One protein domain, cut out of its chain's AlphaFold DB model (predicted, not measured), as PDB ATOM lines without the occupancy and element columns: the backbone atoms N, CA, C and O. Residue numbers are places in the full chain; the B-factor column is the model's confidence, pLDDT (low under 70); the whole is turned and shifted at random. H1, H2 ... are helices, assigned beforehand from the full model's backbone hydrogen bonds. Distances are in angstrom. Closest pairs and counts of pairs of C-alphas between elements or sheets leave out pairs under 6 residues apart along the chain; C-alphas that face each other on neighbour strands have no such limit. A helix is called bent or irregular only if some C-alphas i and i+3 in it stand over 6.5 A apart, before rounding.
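AT A GLANCE: This is residues 81 to 178 of the 287 residues of the protein "Hypothetical protein" of Timema monikensis (UniProt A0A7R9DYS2). Two helical hairpins, H1 with H2 and H4 with H5, make a small body in which H5 crosses H2, while residues 160 to 178, with H6, stick out from it as a long arm. H3 follows at the end of H2, and from it residues 121 to 132 swing out as a free loop before the chain folds back into H4. The printed part has 98 residues with six named helices, H1 to H6 in that order, and no named strand; the class is all helix. The whole is loose, with a radius of gyration of the C-alphas of 16.4 A and spans of 52 by 37 by 24 A.

IN THESE COORDINATES: H1, residues 81 to 90, begins with C-alpha 81 at (173.593, 282.217, 266.400) and is 14.3 A long. H2, residues 96 to 112, is the longest helix by residues and measures 24.7 A. H3 holds residues 114 to 120, and H4 residues 133 to 141. H5, residues 145 to 160, measures 24.1 A from C-alpha 145 at (162.268, 273.924, 279.730). It is irregular, with C-alphas 146 and 149 at 8.2 A, and has a kink of 29 degrees near residue 152. H6, residues 163 to 177, measures 21.9 A and ends with C-alpha 177 at (169.141, 319.902, 282.452).

HOW THE PARTS SIT: H1 and H2 form a helical hairpin: they touch at a shallow tilt of 4 degrees, opposite ways, with the closest C-alphas, of Thr 82 and Lys 103, 5.8 A apart. H2 touches H5, through residues 146 to 153 of H5 alone, about perpendicular at 77 degrees; the closest C-alphas, of Ala 102 and Leu 150, are 4.5 A apart. H1 and H5 are close but not clearly touching, with the C-alphas of Val 85 and Val 153 at 7.1 A. H4 and H5 form the other helical hairpin and touch at a shallow tilt of 12 degrees, opposite ways, the closest C-alphas being those of Leu 141 and Tyr 147, 5.9 A apart. Helix packing is mostly aligned, but only just: 2 of 3 touching pairs are at a shallow tilt. H2 and H3 meet only through their link, as do H5 and H6; H3 and H4 are apart. Each O i to N i+4 pair is within hydrogen-bond range in H1, H2 and H3; the counts are 4 of 5 in H4, 10 of 12 in H5 and 10 of 11 in H6.

THE WHOLE: The C-alphas farthest apart, of Leu 112 and Leu 178, are 52.7 A apart. Without the stretches that stand free, the body has 67 residues and spans 35 by 22 by 21 A. The printed part has no cut. The link from H3 to H4, 12 residues, is long; the other links are tight. Mean pLDDT of the printed part is 70.8, and residues 81 to 84, 112 to 134 and 158 to 170 are under 70.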
ATOM      1  N   GLY A  81     173.854 282.502 264.986       62.56
ATOM      2  CA  GLY A  81     173.593 282.217 266.400       62.56
ATOM      3  C   GLY A  81     174.667 281.374 267.104       62.56
ATOM      4  O   GLY A  81     175.048 281.697 268.224       62.56
ATOM      5  N   THR A  82     175.227 280.338 266.469       67.94
ATOM      6  CA  THR A  82     176.291 279.521 267.086       67.94
ATOM      7  C   THR A  82     177.635 280.247 267.120       67.94
ATOM      8  O   THR A  82     178.427 280.005 268.036       67.94
ATOM      9  N   ALA A  83     177.871 281.165 266.174       64.88
ATOM     10  CA  ALA A  83     179.007 282.085 266.200       64.88
ATOM     11  C   ALA A  83     178.880 283.088 267.358       64.88
ATOM     12  O   ALA A  83     179.812 283.215 268.144       64.88
ATOM     13  N   ILE A  84     177.707 283.703 267.542       68.75
ATOM     14  CA  ILE A  84     177.451 284.626 268.658       68.75
ATOM     15  C   ILE A  84     177.625 283.924 270.013       68.75
ATOM     16  O   ILE A  84     178.323 284.438 270.878       68.75
ATOM     17  N   VAL A  85     177.078 282.714 270.190       72.38
ATOM     18  CA  VAL A  85     177.262 281.942 271.436       72.38
ATOM     19  C   VAL A  85     178.744 281.644 271.701       72.38
ATOM     20  O   VAL A  85     179.182 281.631 272.849       72.38
ATOM     21  N   LYS A  86     179.532 281.396 270.648       72.31
ATOM     22  CA  LYS A  86     180.976 281.160 270.764       72.31
ATOM     23  C   LYS A  86     181.726 282.429 271.181       72.31
ATOM     24  O   LYS A  86     182.554 282.351 272.079       72.31
ATOM     25  N   GLU A  87     181.410 283.574 270.583       73.75
ATOM     26  CA  GLU A  87     182.038 284.854 270.935       73.75
ATOM     27  C   GLU A  87     181.668 285.316 272.353       73.75
ATOM     28  O   GLU A  87     182.531 285.780 273.093       73.75
ATOM     29  N   LEU A  88     180.418 285.119 272.785       74.06
ATOM     30  CA  LEU A  88     179.991 285.436 274.155       74.06
ATOM     31  C   LEU A  88     180.693 284.570 275.210       74.06
ATOM     32  O   LEU A  88     181.001 285.054 276.298       74.06
ATOM     33  N   ASN A  89     180.968 283.305 274.883       72.38
ATOM     34  CA  ASN A  89     181.790 282.431 275.717       72.38
ATOM     35  C   ASN A  89     183.245 282.936 275.763       72.38
ATOM     36  O   ASN A  89     183.767 283.172 276.846       72.38
ATOM     37  N   HIS A  90     183.871 283.204 274.610       71.50
ATOM     38  CA  HIS A  90     185.241 283.731 274.565       71.50
ATOM     39  C   HIS A  90     185.406 285.057 275.332       71.50
ATOM     40  O   HIS A  90     186.467 285.319 275.895       71.50
ATOM     41  N   ALA A  91     184.360 285.886 275.375       75.75
ATOM     42  CA  ALA A  91     184.320 287.127 276.144       75.75
ATOM     43  C   ALA A  91     184.103 286.922 277.663       75.75
ATOM     44  O   ALA A  91     183.978 287.906 278.389       75.75
ATOM     45  N   ASN A  92     184.042 285.675 278.151       78.38
ATOM     46  CA  ASN A  92     183.702 285.296 279.531       78.38
ATOM     47  C   ASN A  92     182.357 285.861 280.028       78.38
ATOM     48  O   ASN A  92     182.141 286.004 281.230       78.38
ATOM     49  N   ILE A  93     181.433 286.180 279.116       76.94
ATOM     50  CA  ILE A  93     180.091 286.667 279.471       76.94
ATOM     51  C   ILE A  93     179.199 285.485 279.884       76.94
ATOM     52  O   ILE A  93     178.270 285.643 280.672       76.94
ATOM     53  N   ILE A  94     179.481 284.290 279.355       82.00
ATOM     54  CA  ILE A  94     178.661 283.084 279.497       82.00
ATOM     55  C   ILE A  94     179.553 281.877 279.822       82.00
ATOM     56  O   ILE A  94     180.636 281.744 279.266       82.00
ATOM     57  N   ASN A  95     179.075 280.978 280.690       82.81
ATOM     58  CA  ASN A  95     179.784 279.757 281.089       82.81
ATOM     59  C   ASN A  95     179.816 278.692 279.966       82.81
ATOM     60  O   ASN A  95     178.870 278.582 279.182       82.81
ATOM     61  N   ASP A  96     180.850 277.849 279.939       78.81
ATOM     62  CA  ASP A  96     181.065 276.797 278.933       78.81
ATOM     63  C   ASP A  96     179.875 275.844 278.798       78.81
ATOM     64  O   ASP A  96     179.391 275.588 277.693       78.81
ATOM     65  N   VAL A  97     179.341 275.386 279.935       83.69
ATOM     66  CA  VAL A  97     178.186 274.474 279.988       83.69
ATOM     67  C   VAL A  97     176.937 275.127 279.388       83.69
ATOM     68  O   VAL A  97     176.179 274.493 278.654       83.69
ATOM     69  N   LEU A  98     176.737 276.417 279.660       83.56
ATOM     70  CA  LEU A  98     175.607 277.184 279.139       83.56
ATOM     71  C   LEU A  98     175.748 277.383 277.628       83.56
ATOM     72  O   LEU A  98     174.783 277.194 276.891       83.56
ATOM     73  N   ALA A  99     176.952 277.704 277.154       79.75
ATOM     74  CA  ALA A  99     177.233 277.901 275.739       79.75
ATOM     75  C   ALA A  99     177.036 276.615 274.917       79.75
ATOM     76  O   ALA A  99     176.515 276.666 273.801       79.75
ATOM     77  N   GLU A 100     177.428 275.453 275.443       82.12
ATOM     78  CA  GLU A 100     177.228 274.176 274.753       82.12
ATOM     79  C   GLU A 100     175.746 273.778 274.696       82.12
ATOM     80  O   GLU A 100     175.250 273.387 273.633       82.12
ATOM     81  N   ASN A 101     175.017 273.944 275.803       85.44
ATOM     82  CA  ASN A 101     173.580 273.675 275.853       85.44
ATOM     83  C   ASN A 101     172.807 274.628 274.935       85.44
ATOM     84  O   ASN A 101     172.034 274.168 274.098       85.44
ATOM     85  N   ALA A 102     173.094 275.931 274.978       83.50
ATOM     86  CA  ALA A 102     172.451 276.917 274.113       83.50
ATOM     87  C   ALA A 102     172.675 276.631 272.618       83.50
ATOM     88  O   ALA A 102     171.764 276.824 271.816       83.50
ATOM     89  N   LYS A 103     173.851 276.120 272.219       81.69
ATOM     90  CA  LYS A 103     174.099 275.693 270.828       81.69
ATOM     91  C   LYS A 103     173.208 274.520 270.421       81.69
ATOM     92  O   LYS A 103     172.642 274.547 269.329       81.69
ATOM     93  N   LYS A 104     173.077 273.502 271.279       82.75
ATOM     94  CA  LYS A 104     172.220 272.329 271.022       82.75
ATOM     95  C   LYS A 104     170.749 272.742 270.920       82.75
ATOM     96  O   LYS A 104     170.076 272.377 269.958       82.75
ATOM     97  N   GLU A 105     170.294 273.569 271.855       83.75
ATOM     98  CA  GLU A 105     168.939 274.128 271.891       83.75
ATOM     99  C   GLU A 105     168.642 274.990 270.656       83.75
ATOM    100  O   GLU A 105     167.590 274.851 270.035       83.75
ATOM    101  N   TYR A 106     169.593 275.827 270.232       79.62
ATOM    102  CA  TYR A 106     169.459 276.667 269.042       79.62
ATOM    103  C   TYR A 106     169.348 275.859 267.750       79.62
ATOM    104  O   TYR A 106     168.507 276.158 266.901       79.62
ATOM    105  N   LEU A 107     170.179 274.825 267.593       78.69
ATOM    106  CA  LEU A 107     170.118 273.939 266.429       78.69
ATOM    107  C   LEU A 107     168.781 273.187 266.378       78.69
ATOM    108  O   LEU A 107     168.186 273.064 265.310       78.69
ATOM    109  N   HIS A 108     168.282 272.741 267.531       81.31
ATOM    110  CA  HIS A 108     166.969 272.113 267.649       81.31
ATOM    111  C   HIS A 108     165.833 273.078 267.269       81.31
ATOM    112  O   HIS A 108     164.999 272.753 266.422       81.31
ATOM    113  N   PHE A 109     165.860 274.298 267.809       77.06
ATOM    114  CA  PHE A 109     164.902 275.361 267.506       77.06
ATOM    115  C   PHE A 109     164.875 275.707 266.008       77.06
ATOM    116  O   PHE A 109     163.811 275.735 265.386       77.06
ATOM    117  N   CYS A 110     166.050 275.887 265.396       71.44
ATOM    118  CA  CYS A 110     166.177 276.206 263.973       71.44
ATOM    119  C   CYS A 110     165.686 275.087 263.051       71.44
ATOM    120  O   CYS A 110     165.302 275.376 261.920       71.44
ATOM    121  N   ASN A 111     165.709 273.830 263.499       73.31
ATOM    122  CA  ASN A 111     165.239 272.695 262.710       73.31
ATOM    123  C   ASN A 111     163.722 272.502 262.817       73.31
ATOM    124  O   ASN A 111     163.081 272.236 261.804       73.31
ATOM    125  N   LEU A 112     163.139 272.670 264.008       69.62
ATOM    126  CA  LEU A 112     161.703 272.466 264.231       69.62
ATOM    127  C   LEU A 112     160.840 273.643 263.777       69.62
ATOM    128  O   LEU A 112     159.764 273.442 263.226       69.62
ATOM    129  N   LYS A 113     161.301 274.873 264.012       66.81
ATOM    130  CA  LYS A 113     160.498 276.090 263.828       66.81
ATOM    131  C   LYS A 113     160.879 276.883 262.582       66.81
ATOM    132  O   LYS A 113     160.417 278.005 262.390       66.81
ATOM    133  N   LYS A 114     161.694 276.297 261.694       67.19
ATOM    134  CA  LYS A 114     162.176 276.942 260.462       67.19
ATOM    135  C   LYS A 114     161.042 277.473 259.589       67.19
ATOM    136  O   LYS A 114     161.151 278.580 259.080       67.19
ATOM    137  N   SER A 115     159.992 276.677 259.397       63.16
ATOM    138  CA  SER A 115     158.830 277.033 258.577       63.16
ATOM    139  C   SER A 115     158.009 278.148 259.223       63.16
ATOM    140  O   SER A 115     157.735 279.140 258.563       63.16
ATOM    141  N   GLU A 116     157.698 278.025 260.514       65.00
ATOM    142  CA  GLU A 116     156.920 279.019 261.270       65.00
ATOM    143  C   GLU A 116     157.634 280.378 261.334       65.00
ATOM    144  O   GLU A 116     157.036 281.414 261.055       65.00
ATOM    145  N   LEU A 117     158.945 280.385 261.595       64.44
ATOM    146  CA  LEU A 117     159.747 281.610 261.559       64.44
ATOM    147  C   LEU A 117     159.806 282.194 260.142       64.44
ATOM    148  O   LEU A 117     159.674 283.398 259.964       64.44
ATOM    149  N   GLN A 118     159.965 281.365 259.107       63.50
ATOM    150  CA  GLN A 118     159.980 281.852 257.724       63.50
ATOM    151  C   GLN A 118     158.655 282.479 257.285       63.50
ATOM    152  O   GLN A 118     158.682 283.338 256.406       63.50
ATOM    153  N   GLU A 119     157.520 282.077 257.861       63.75
ATOM    154  CA  GLU A 119     156.227 282.719 257.607       63.75
ATOM    155  C   GLU A 119     156.083 284.051 258.346       63.75
ATOM    156  O   GLU A 119     155.636 285.022 257.740       63.75
ATOM    157  N   ILE A 120     156.548 284.136 259.595       63.97
ATOM    158  CA  ILE A 120     156.524 285.373 260.395       63.97
ATOM    159  C   ILE A 120     157.465 286.437 259.817       63.97
ATOM    160  O   ILE A 120     157.106 287.606 259.738       63.97
ATOM    161  N   PHE A 121     158.655 286.035 259.365       60.56
ATOM    162  CA  PHE A 121     159.665 286.934 258.794       60.56
ATOM    163  C   PHE A 121     159.507 287.155 257.274       60.56
ATOM    164  O   PHE A 121     160.309 287.865 256.667       60.56
ATOM    165  N   ARG A 122     158.504 286.543 256.625       58.47
ATOM    166  CA  ARG A 122     158.266 286.663 255.172       58.47
ATOM    167  C   ARG A 122     157.815 288.058 254.716       58.47
ATOM    168  O   ARG A 122     158.248 288.460 253.632       58.47
ATOM    169  N   PRO A 123     156.979 288.806 255.463       55.53
ATOM    170  CA  PRO A 123     156.663 290.187 255.135       55.53
ATOM    171  C   PRO A 123     157.766 291.092 255.699       55.53
ATOM    172  O   PRO A 123     157.668 291.614 256.801       55.53
ATOM    173  N   CYS A 124     158.842 291.281 254.933       47.25
ATOM    174  CA  CYS A 124     159.964 292.146 255.325       47.25
ATOM    175  C   CYS A 124     159.584 293.645 255.425       47.25
ATOM    176  O   CYS A 124     160.360 294.428 255.961       47.25
ATOM    177  N   ASP A 125     158.401 294.038 254.933       45.78
ATOM    178  CA  ASP A 125     157.959 295.440 254.813       45.78
ATOM    179  C   ASP A 125     156.918 295.873 255.870       45.78
ATOM    180  O   ASP A 125     156.430 296.999 255.820       45.78
ATOM    181  N   GLN A 126     156.544 295.007 256.822       47.38
ATOM    182  CA  GLN A 126     155.502 295.298 257.827       47.38
ATOM    183  C   GLN A 126     155.918 294.940 259.258       47.38
ATOM    184  O   GLN A 126     155.098 294.491 260.059       47.38
ATOM    185  N   PHE A 127     157.179 295.173 259.622       49.81
ATOM    186  CA  PHE A 127     157.482 295.337 261.043       49.81
ATOM    187  C   PHE A 127     156.816 296.638 261.504       49.81
ATOM    188  O   PHE A 127     157.365 297.721 261.342       49.81
ATOM    189  N   SER A 128     155.576 296.519 261.982       48.16
ATOM    190  CA  SER A 128     154.929 297.556 262.779       48.16
ATOM    191  C   SER A 128     155.844 297.875 263.960       48.16
ATOM    192  O   SER A 128     156.346 296.947 264.600       48.16
ATOM    193  N   ASP A 129     156.010 299.160 264.277       53.81
ATOM    194  CA  ASP A 129     156.742 299.643 265.460       53.81
ATOM    195  C   ASP A 129     156.201 299.054 266.786       53.81
ATOM    196  O   ASP A 129     156.804 299.223 267.843       53.81
ATOM    197  N   GLU A 130     155.065 298.347 266.748       53.66
ATOM    198  CA  GLU A 130     154.394 297.763 267.909       53.66
ATOM    199  C   GLU A 130     154.915 296.377 268.337       53.66
ATOM    200  O   GLU A 130     154.697 295.996 269.486       53.66
ATOM    201  N   VAL A 131     155.589 295.601 267.471       58.62
ATOM    202  CA  VAL A 131     156.001 294.217 267.804       58.62
ATOM    203  C   VAL A 131     157.519 294.057 267.776       58.62
ATOM    204  O   VAL A 131     158.133 293.860 266.727       58.62
ATOM    205  N   GLY A 132     158.126 294.096 268.962       62.50
ATOM    206  CA  GLY A 132     159.560 293.890 269.143       62.50
ATOM    207  C   GLY A 132     160.003 292.433 268.958       62.50
ATOM    208  O   GLY A 132     159.268 291.478 269.227       62.50
ATOM    209  N   LEU A 133     161.252 292.252 268.514       66.62
ATOM    210  CA  LEU A 133     161.907 290.939 268.390       66.62
ATOM    211  C   LEU A 133     161.929 290.170 269.721       66.62
ATOM    212  O   LEU A 133     161.830 288.948 269.727       66.62
ATOM    213  N   ASP A 134     162.027 290.882 270.839       67.06
ATOM    214  CA  ASP A 134     161.932 290.357 272.201       67.06
ATOM    215  C   ASP A 134     160.580 289.694 272.489       67.06
ATOM    216  O   ASP A 134     160.540 288.617 273.081       67.06
ATOM    217  N   THR A 135     159.487 290.281 272.004       70.75
ATOM    218  CA  THR A 135     158.125 289.751 272.145       70.75
ATOM    219  C   THR A 135     157.932 288.515 271.267       70.75
ATOM    220  O   THR A 135     157.352 287.517 271.702       70.75
ATOM    221  N   ILE A 136     158.495 288.537 270.054       71.25
ATOM    222  CA  ILE A 136     158.463 287.404 269.124       71.25
ATOM    223  C   ILE A 136     159.244 286.227 269.710       71.25
ATOM    224  O   ILE A 136     158.673 285.160 269.913       71.25
ATOM    225  N   TYR A 137     160.522 286.405 270.053       71.69
ATOM    226  CA  TYR A 137     161.318 285.341 270.674       71.69
ATOM    227  C   TYR A 137     160.759 284.920 272.037       71.69
ATOM    228  O   TYR A 137     160.778 283.734 272.362       71.69
ATOM    229  N   GLY A 138     160.195 285.861 272.793       71.75
ATOM    230  CA  GLY A 138     159.506 285.600 274.048       71.75
ATOM    231  C   GLY A 138     158.355 284.607 273.886       71.75
ATOM    232  O   GLY A 138     158.291 283.631 274.625       71.75
ATOM    233  N   SER A 139     157.505 284.783 272.871       76.81
ATOM    234  CA  SER A 139     156.374 283.878 272.607       76.81
ATOM    235  C   SER A 139     156.777 282.427 272.304       76.81
ATOM    236  O   SER A 139     156.001 281.514 272.572       76.81
ATOM    237  N   PHE A 140     157.989 282.203 271.787       71.88
ATOM    238  CA  PHE A 140     158.485 280.868 271.441       71.88
ATOM    239  C   PHE A 140     159.350 280.224 272.526       71.88
ATOM    240  O   PHE A 140     159.469 279.003 272.566       71.88
ATOM    241  N   LEU A 141     160.011 281.031 273.355       76.44
ATOM    242  CA  LEU A 141     161.057 280.557 274.263       76.44
ATOM    243  C   LEU A 141     160.654 280.661 275.738       76.44
ATOM    244  O   LEU A 141     161.209 279.950 276.577       76.44
ATOM    245  N   ILE A 142     159.694 281.525 276.084       75.69
ATOM    246  CA  ILE A 142     159.217 281.680 277.460       75.69
ATOM    247  C   ILE A 142     158.273 280.519 277.796       75.69
ATOM    248  O   ILE A 142     157.201 280.387 277.219       75.69
ATOM    249  N   GLY A 143     158.665 279.698 278.775       71.19
ATOM    250  CA  GLY A 143     157.846 278.602 279.313       71.19
ATOM    251  C   GLY A 143     158.289 277.198 278.896       71.19
ATOM    252  O   GLY A 143     157.880 276.226 279.527       71.19
ATOM    253  N   GLU A 144     159.182 277.070 277.912       77.50
ATOM    254  CA  GLU A 144     159.737 275.777 277.513       77.50
ATOM    255  C   GLU A 144     161.051 275.466 278.244       77.50
ATOM    256  O   GLU A 144     162.065 276.143 278.074       77.50
ATOM    257  N   ALA A 145     161.064 274.380 279.025       75.38
ATOM    258  CA  ALA A 145     162.268 273.924 279.730       75.38
ATOM    259  C   ALA A 145     163.425 273.571 278.774       75.38
ATOM    260  O   ALA A 145     164.590 273.678 279.152       75.38
ATOM    261  N   ASN A 146     163.095 273.204 277.531       78.75
ATOM    262  CA  ASN A 146     164.043 272.805 276.494       78.75
ATOM    263  C   ASN A 146     164.831 273.974 275.885       78.75
ATOM    264  O   ASN A 146     165.782 273.715 275.161       78.75
ATOM    265  N   TYR A 147     164.442 275.230 276.132       81.00
ATOM    266  CA  TYR A 147     165.076 276.409 275.523       81.00
ATOM    267  C   TYR A 147     165.563 277.435 276.552       81.00
ATOM    268  O   TYR A 147     165.755 278.614 276.244       81.00
ATOM    269  N   LYS A 148     165.755 277.000 277.802       83.81
ATOM    270  CA  LYS A 148     166.132 277.880 278.911       83.81
ATOM    271  C   LYS A 148     167.483 278.561 278.673       83.81
ATOM    272  O   LYS A 148     167.600 279.764 278.910       83.81
ATOM    273  N   HIS A 149     168.487 277.812 278.214       84.12
ATOM    274  CA  HIS A 149     169.839 278.336 278.006       84.12
ATOM    275  C   HIS A 149     169.883 279.229 276.764       84.12
ATOM    276  O   HIS A 149     170.520 280.280 276.765       84.12
ATOM    277  N   LEU A 150     169.141 278.856 275.722       81.31
ATOM    278  CA  LEU A 150     168.967 279.667 274.525       81.31
ATOM    279  C   LEU A 150     168.296 281.015 274.831       81.31
ATOM    280  O   LEU A 150     168.760 282.050 274.353       81.31
ATOM    281  N   TRP A 151     167.244 281.025 275.653       84.31
ATOM    282  CA  TRP A 151     166.578 282.259 276.072       84.31
ATOM    283  C   TRP A 151     167.515 283.190 276.851       84.31
ATOM    284  O   TRP A 151     167.466 284.409 276.688       84.31
ATOM    285  N   GLU A 152     168.400 282.635 277.679       80.75
ATOM    286  CA  GLU A 152     169.408 283.407 278.406       80.75
ATOM    287  C   GLU A 152     170.391 284.113 277.469       80.75
ATOM    288  O   GLU A 152     170.603 285.320 277.600       80.75
ATOM    289  N   VAL A 153     170.897 283.399 276.461       80.44
ATOM    290  CA  VAL A 153     171.752 283.985 275.421       80.44
ATOM    291  C   VAL A 153     171.004 285.055 274.626       80.44
ATOM    292  O   VAL A 153     171.542 286.135 274.395       80.44
ATOM    293  N   ILE A 154     169.762 284.791 274.214       78.25
ATOM    294  CA  ILE A 154     168.978 285.732 273.401       78.25
ATOM    295  C   ILE A 154     168.707 287.031 274.160       78.25
ATOM    296  O   ILE A 154     168.837 288.099 273.570       78.25
ATOM    297  N   LYS A 155     168.428 286.974 275.467       77.31
ATOM    298  CA  LYS A 155     168.320 288.182 276.300       77.31
ATOM    299  C   LYS A 155     169.604 289.012 276.268       77.31
ATOM    300  O   LYS A 155     169.530 290.219 276.077       77.31
ATOM    301  N   ILE A 156     170.771 288.378 276.396       74.19
ATOM    302  CA  ILE A 156     172.068 289.071 276.313       74.19
ATOM    303  C   ILE A 156     172.238 289.722 274.932       74.19
ATOM    304  O   ILE A 156     172.594 290.894 274.844       74.19
ATOM    305  N   CYS A 157     171.919 288.999 273.855       73.56
ATOM    306  CA  CYS A 157     172.003 289.503 272.482       73.56
ATOM    307  C   CYS A 157     171.056 290.678 272.207       73.56
ATOM    308  O   CYS A 157     171.447 291.631 271.537       73.56
ATOM    309  N   LEU A 158     169.821 290.622 272.714       69.44
ATOM    310  CA  LEU A 158     168.835 291.688 272.537       69.44
ATOM    311  C   LEU A 158     169.198 292.930 273.367       69.44
ATOM    312  O   LEU A 158     168.999 294.047 272.905       69.44
ATOM    313  N   VAL A 159     169.819 292.755 274.540       67.25
ATOM    314  CA  VAL A 159     170.292 293.859 275.398       67.25
ATOM    315  C   VAL A 159     171.607 294.479 274.908       67.25
ATOM    316  O   VAL A 159     171.827 295.669 275.123       67.25
ATOM    317  N   LEU A 160     172.456 293.737 274.191       62.28
ATOM    318  CA  LEU A 160     173.713 294.246 273.614       62.28
ATOM    319  C   LEU A 160     173.496 295.478 272.718       62.28
ATOM    320  O   LEU A 160     174.262 296.439 272.799       62.28
ATOM    321  N   SER A 161     172.417 295.499 271.931       55.09
ATOM    322  CA  SER A 161     172.036 296.653 271.102       55.09
ATOM    323  C   SER A 161     171.501 297.842 271.917       55.09
ATOM    324  O   SER A 161     171.535 298.978 271.446       55.09
ATOM    325  N   HIS A 162     171.050 297.617 273.157       53.38
ATOM    326  CA  HIS A 162     170.546 298.652 274.069       53.38
ATOM    327  C   HIS A 162     171.640 299.353 274.889       53.38
ATOM    328  O   HIS A 162     171.327 300.259 275.669       53.38
ATOM    329  N   GLY A 163     172.920 299.013 274.681       54.38
ATOM    330  CA  GLY A 163     174.042 299.750 275.272       54.38
ATOM    331  C   GLY A 163     173.974 301.253 274.971       54.38
ATOM    332  O   GLY A 163     174.233 302.070 275.852       54.38
ATOM    333  N   ASN A 164     173.502 301.621 273.773       54.81
ATOM    334  CA  ASN A 164     173.255 303.016 273.408       54.81
ATOM    335  C   ASN A 164     171.927 303.562 273.936       54.81
ATOM    336  O   ASN A 164     171.887 304.732 274.278       54.81
ATOM    337  N   ALA A 165     170.867 302.765 274.086       56.12
ATOM    338  CA  ALA A 165     169.564 303.267 274.543       56.12
ATOM    339  C   ALA A 165     169.608 303.797 275.991       56.12
ATOM    340  O   ALA A 165     168.992 304.812 276.307       56.12
ATOM    341  N   THR A 166     170.386 303.152 276.869       56.94
ATOM    342  CA  THR A 166     170.588 303.634 278.251       56.94
ATOM    343  C   THR A 166     171.383 304.942 278.263       56.94
ATOM    344  O   THR A 166     171.063 305.877 278.998       56.94
ATOM    345  N   VAL A 167     172.400 305.030 277.405       60.91
ATOM    346  CA  VAL A 167     173.248 306.216 277.252       60.91
ATOM    347  C   VAL A 167     172.468 307.370 276.599       60.91
ATOM    348  O   VAL A 167     172.554 308.505 277.061       60.91
ATOM    349  N   GLU A 168     171.630 307.089 275.602       61.41
ATOM    350  CA  GLU A 168     170.721 308.031 274.938       61.41
ATOM    351  C   GLU A 168     169.604 308.507 275.873       61.41
ATOM    352  O   GLU A 168     169.287 309.698 275.891       61.41
ATOM    353  N   GLY A 169     169.066 307.624 276.721       67.69
ATOM    354  CA  GLY A 169     168.163 307.995 277.810       67.69
ATOM    355  C   GLY A 169     168.834 308.964 278.786       67.69
ATOM    356  O   GLY A 169     168.277 310.017 279.107       67.69
ATOM    357  N   GLY A 170     170.078 308.671 279.179       69.69
ATOM    358  CA  GLY A 170     170.913 309.573 279.975       69.69
ATOM    359  C   GLY A 170     171.141 310.926 279.294       69.69
ATOM    360  O   GLY A 170     170.982 311.967 279.932       69.69
ATOM    361  N   PHE A 171     171.440 310.940 277.991       71.25
ATOM    362  CA  PHE A 171     171.636 312.170 277.219       71.25
ATOM    363  C   PHE A 171     170.362 312.990 277.041       71.25
ATOM    364  O   PHE A 171     170.439 314.214 277.100       71.25
ATOM    365  N   SER A 172     169.202 312.362 276.861       79.50
ATOM    366  CA  SER A 172     167.918 313.064 276.764       79.50
ATOM    367  C   SER A 172     167.585 313.789 278.069       79.50
ATOM    368  O   SER A 172     167.278 314.985 278.070       79.50
ATOM    369  N   VAL A 173     167.766 313.108 279.205       76.06
ATOM    370  CA  VAL A 173     167.590 313.733 280.520       76.06
ATOM    371  C   VAL A 173     168.642 314.825 280.740       76.06
ATOM    372  O   VAL A 173     168.299 315.925 281.164       76.06
ATOM    373  N   ASN A 174     169.903 314.599 280.359       80.38
ATOM    374  CA  ASN A 174     170.937 315.634 280.457       80.38
ATOM    375  C   ASN A 174     170.612 316.847 279.578       80.38
ATOM    376  O   ASN A 174     170.781 317.974 280.024       80.38
ATOM    377  N   LYS A 175     170.074 316.650 278.371       83.44
ATOM    378  CA  LYS A 175     169.650 317.735 277.477       83.44
ATOM    379  C   LYS A 175     168.607 318.639 278.130       83.44
ATOM    380  O   LYS A 175     168.669 319.846 277.933       83.44
ATOM    381  N   SER A 176     167.689 318.075 278.915       80.62
ATOM    382  CA  SER A 176     166.693 318.857 279.658       80.62
ATOM    383  C   SER A 176     167.287 319.668 280.819       80.62
ATOM    384  O   SER A 176     166.731 320.699 281.190       80.62
ATOM    385  N   LEU A 177     168.425 319.228 281.365       80.25
ATOM    386  CA  LEU A 177     169.141 319.902 282.452       80.25
ATOM    387  C   LEU A 177     170.148 320.941 281.946       80.25
ATOM    388  O   LEU A 177     170.521 321.841 282.691       80.25
ATOM    389  N   LEU A 178     170.611 320.820 280.700       84.50
ATOM    390  CA  LEU A 178     171.633 321.692 280.135       84.50
ATOM    391  C   LEU A 178     171.105 323.114 279.876       84.50
ATOM    392  O   LEU A 178     170.046 323.333 279.298       84.50
TER     393      LEU A 178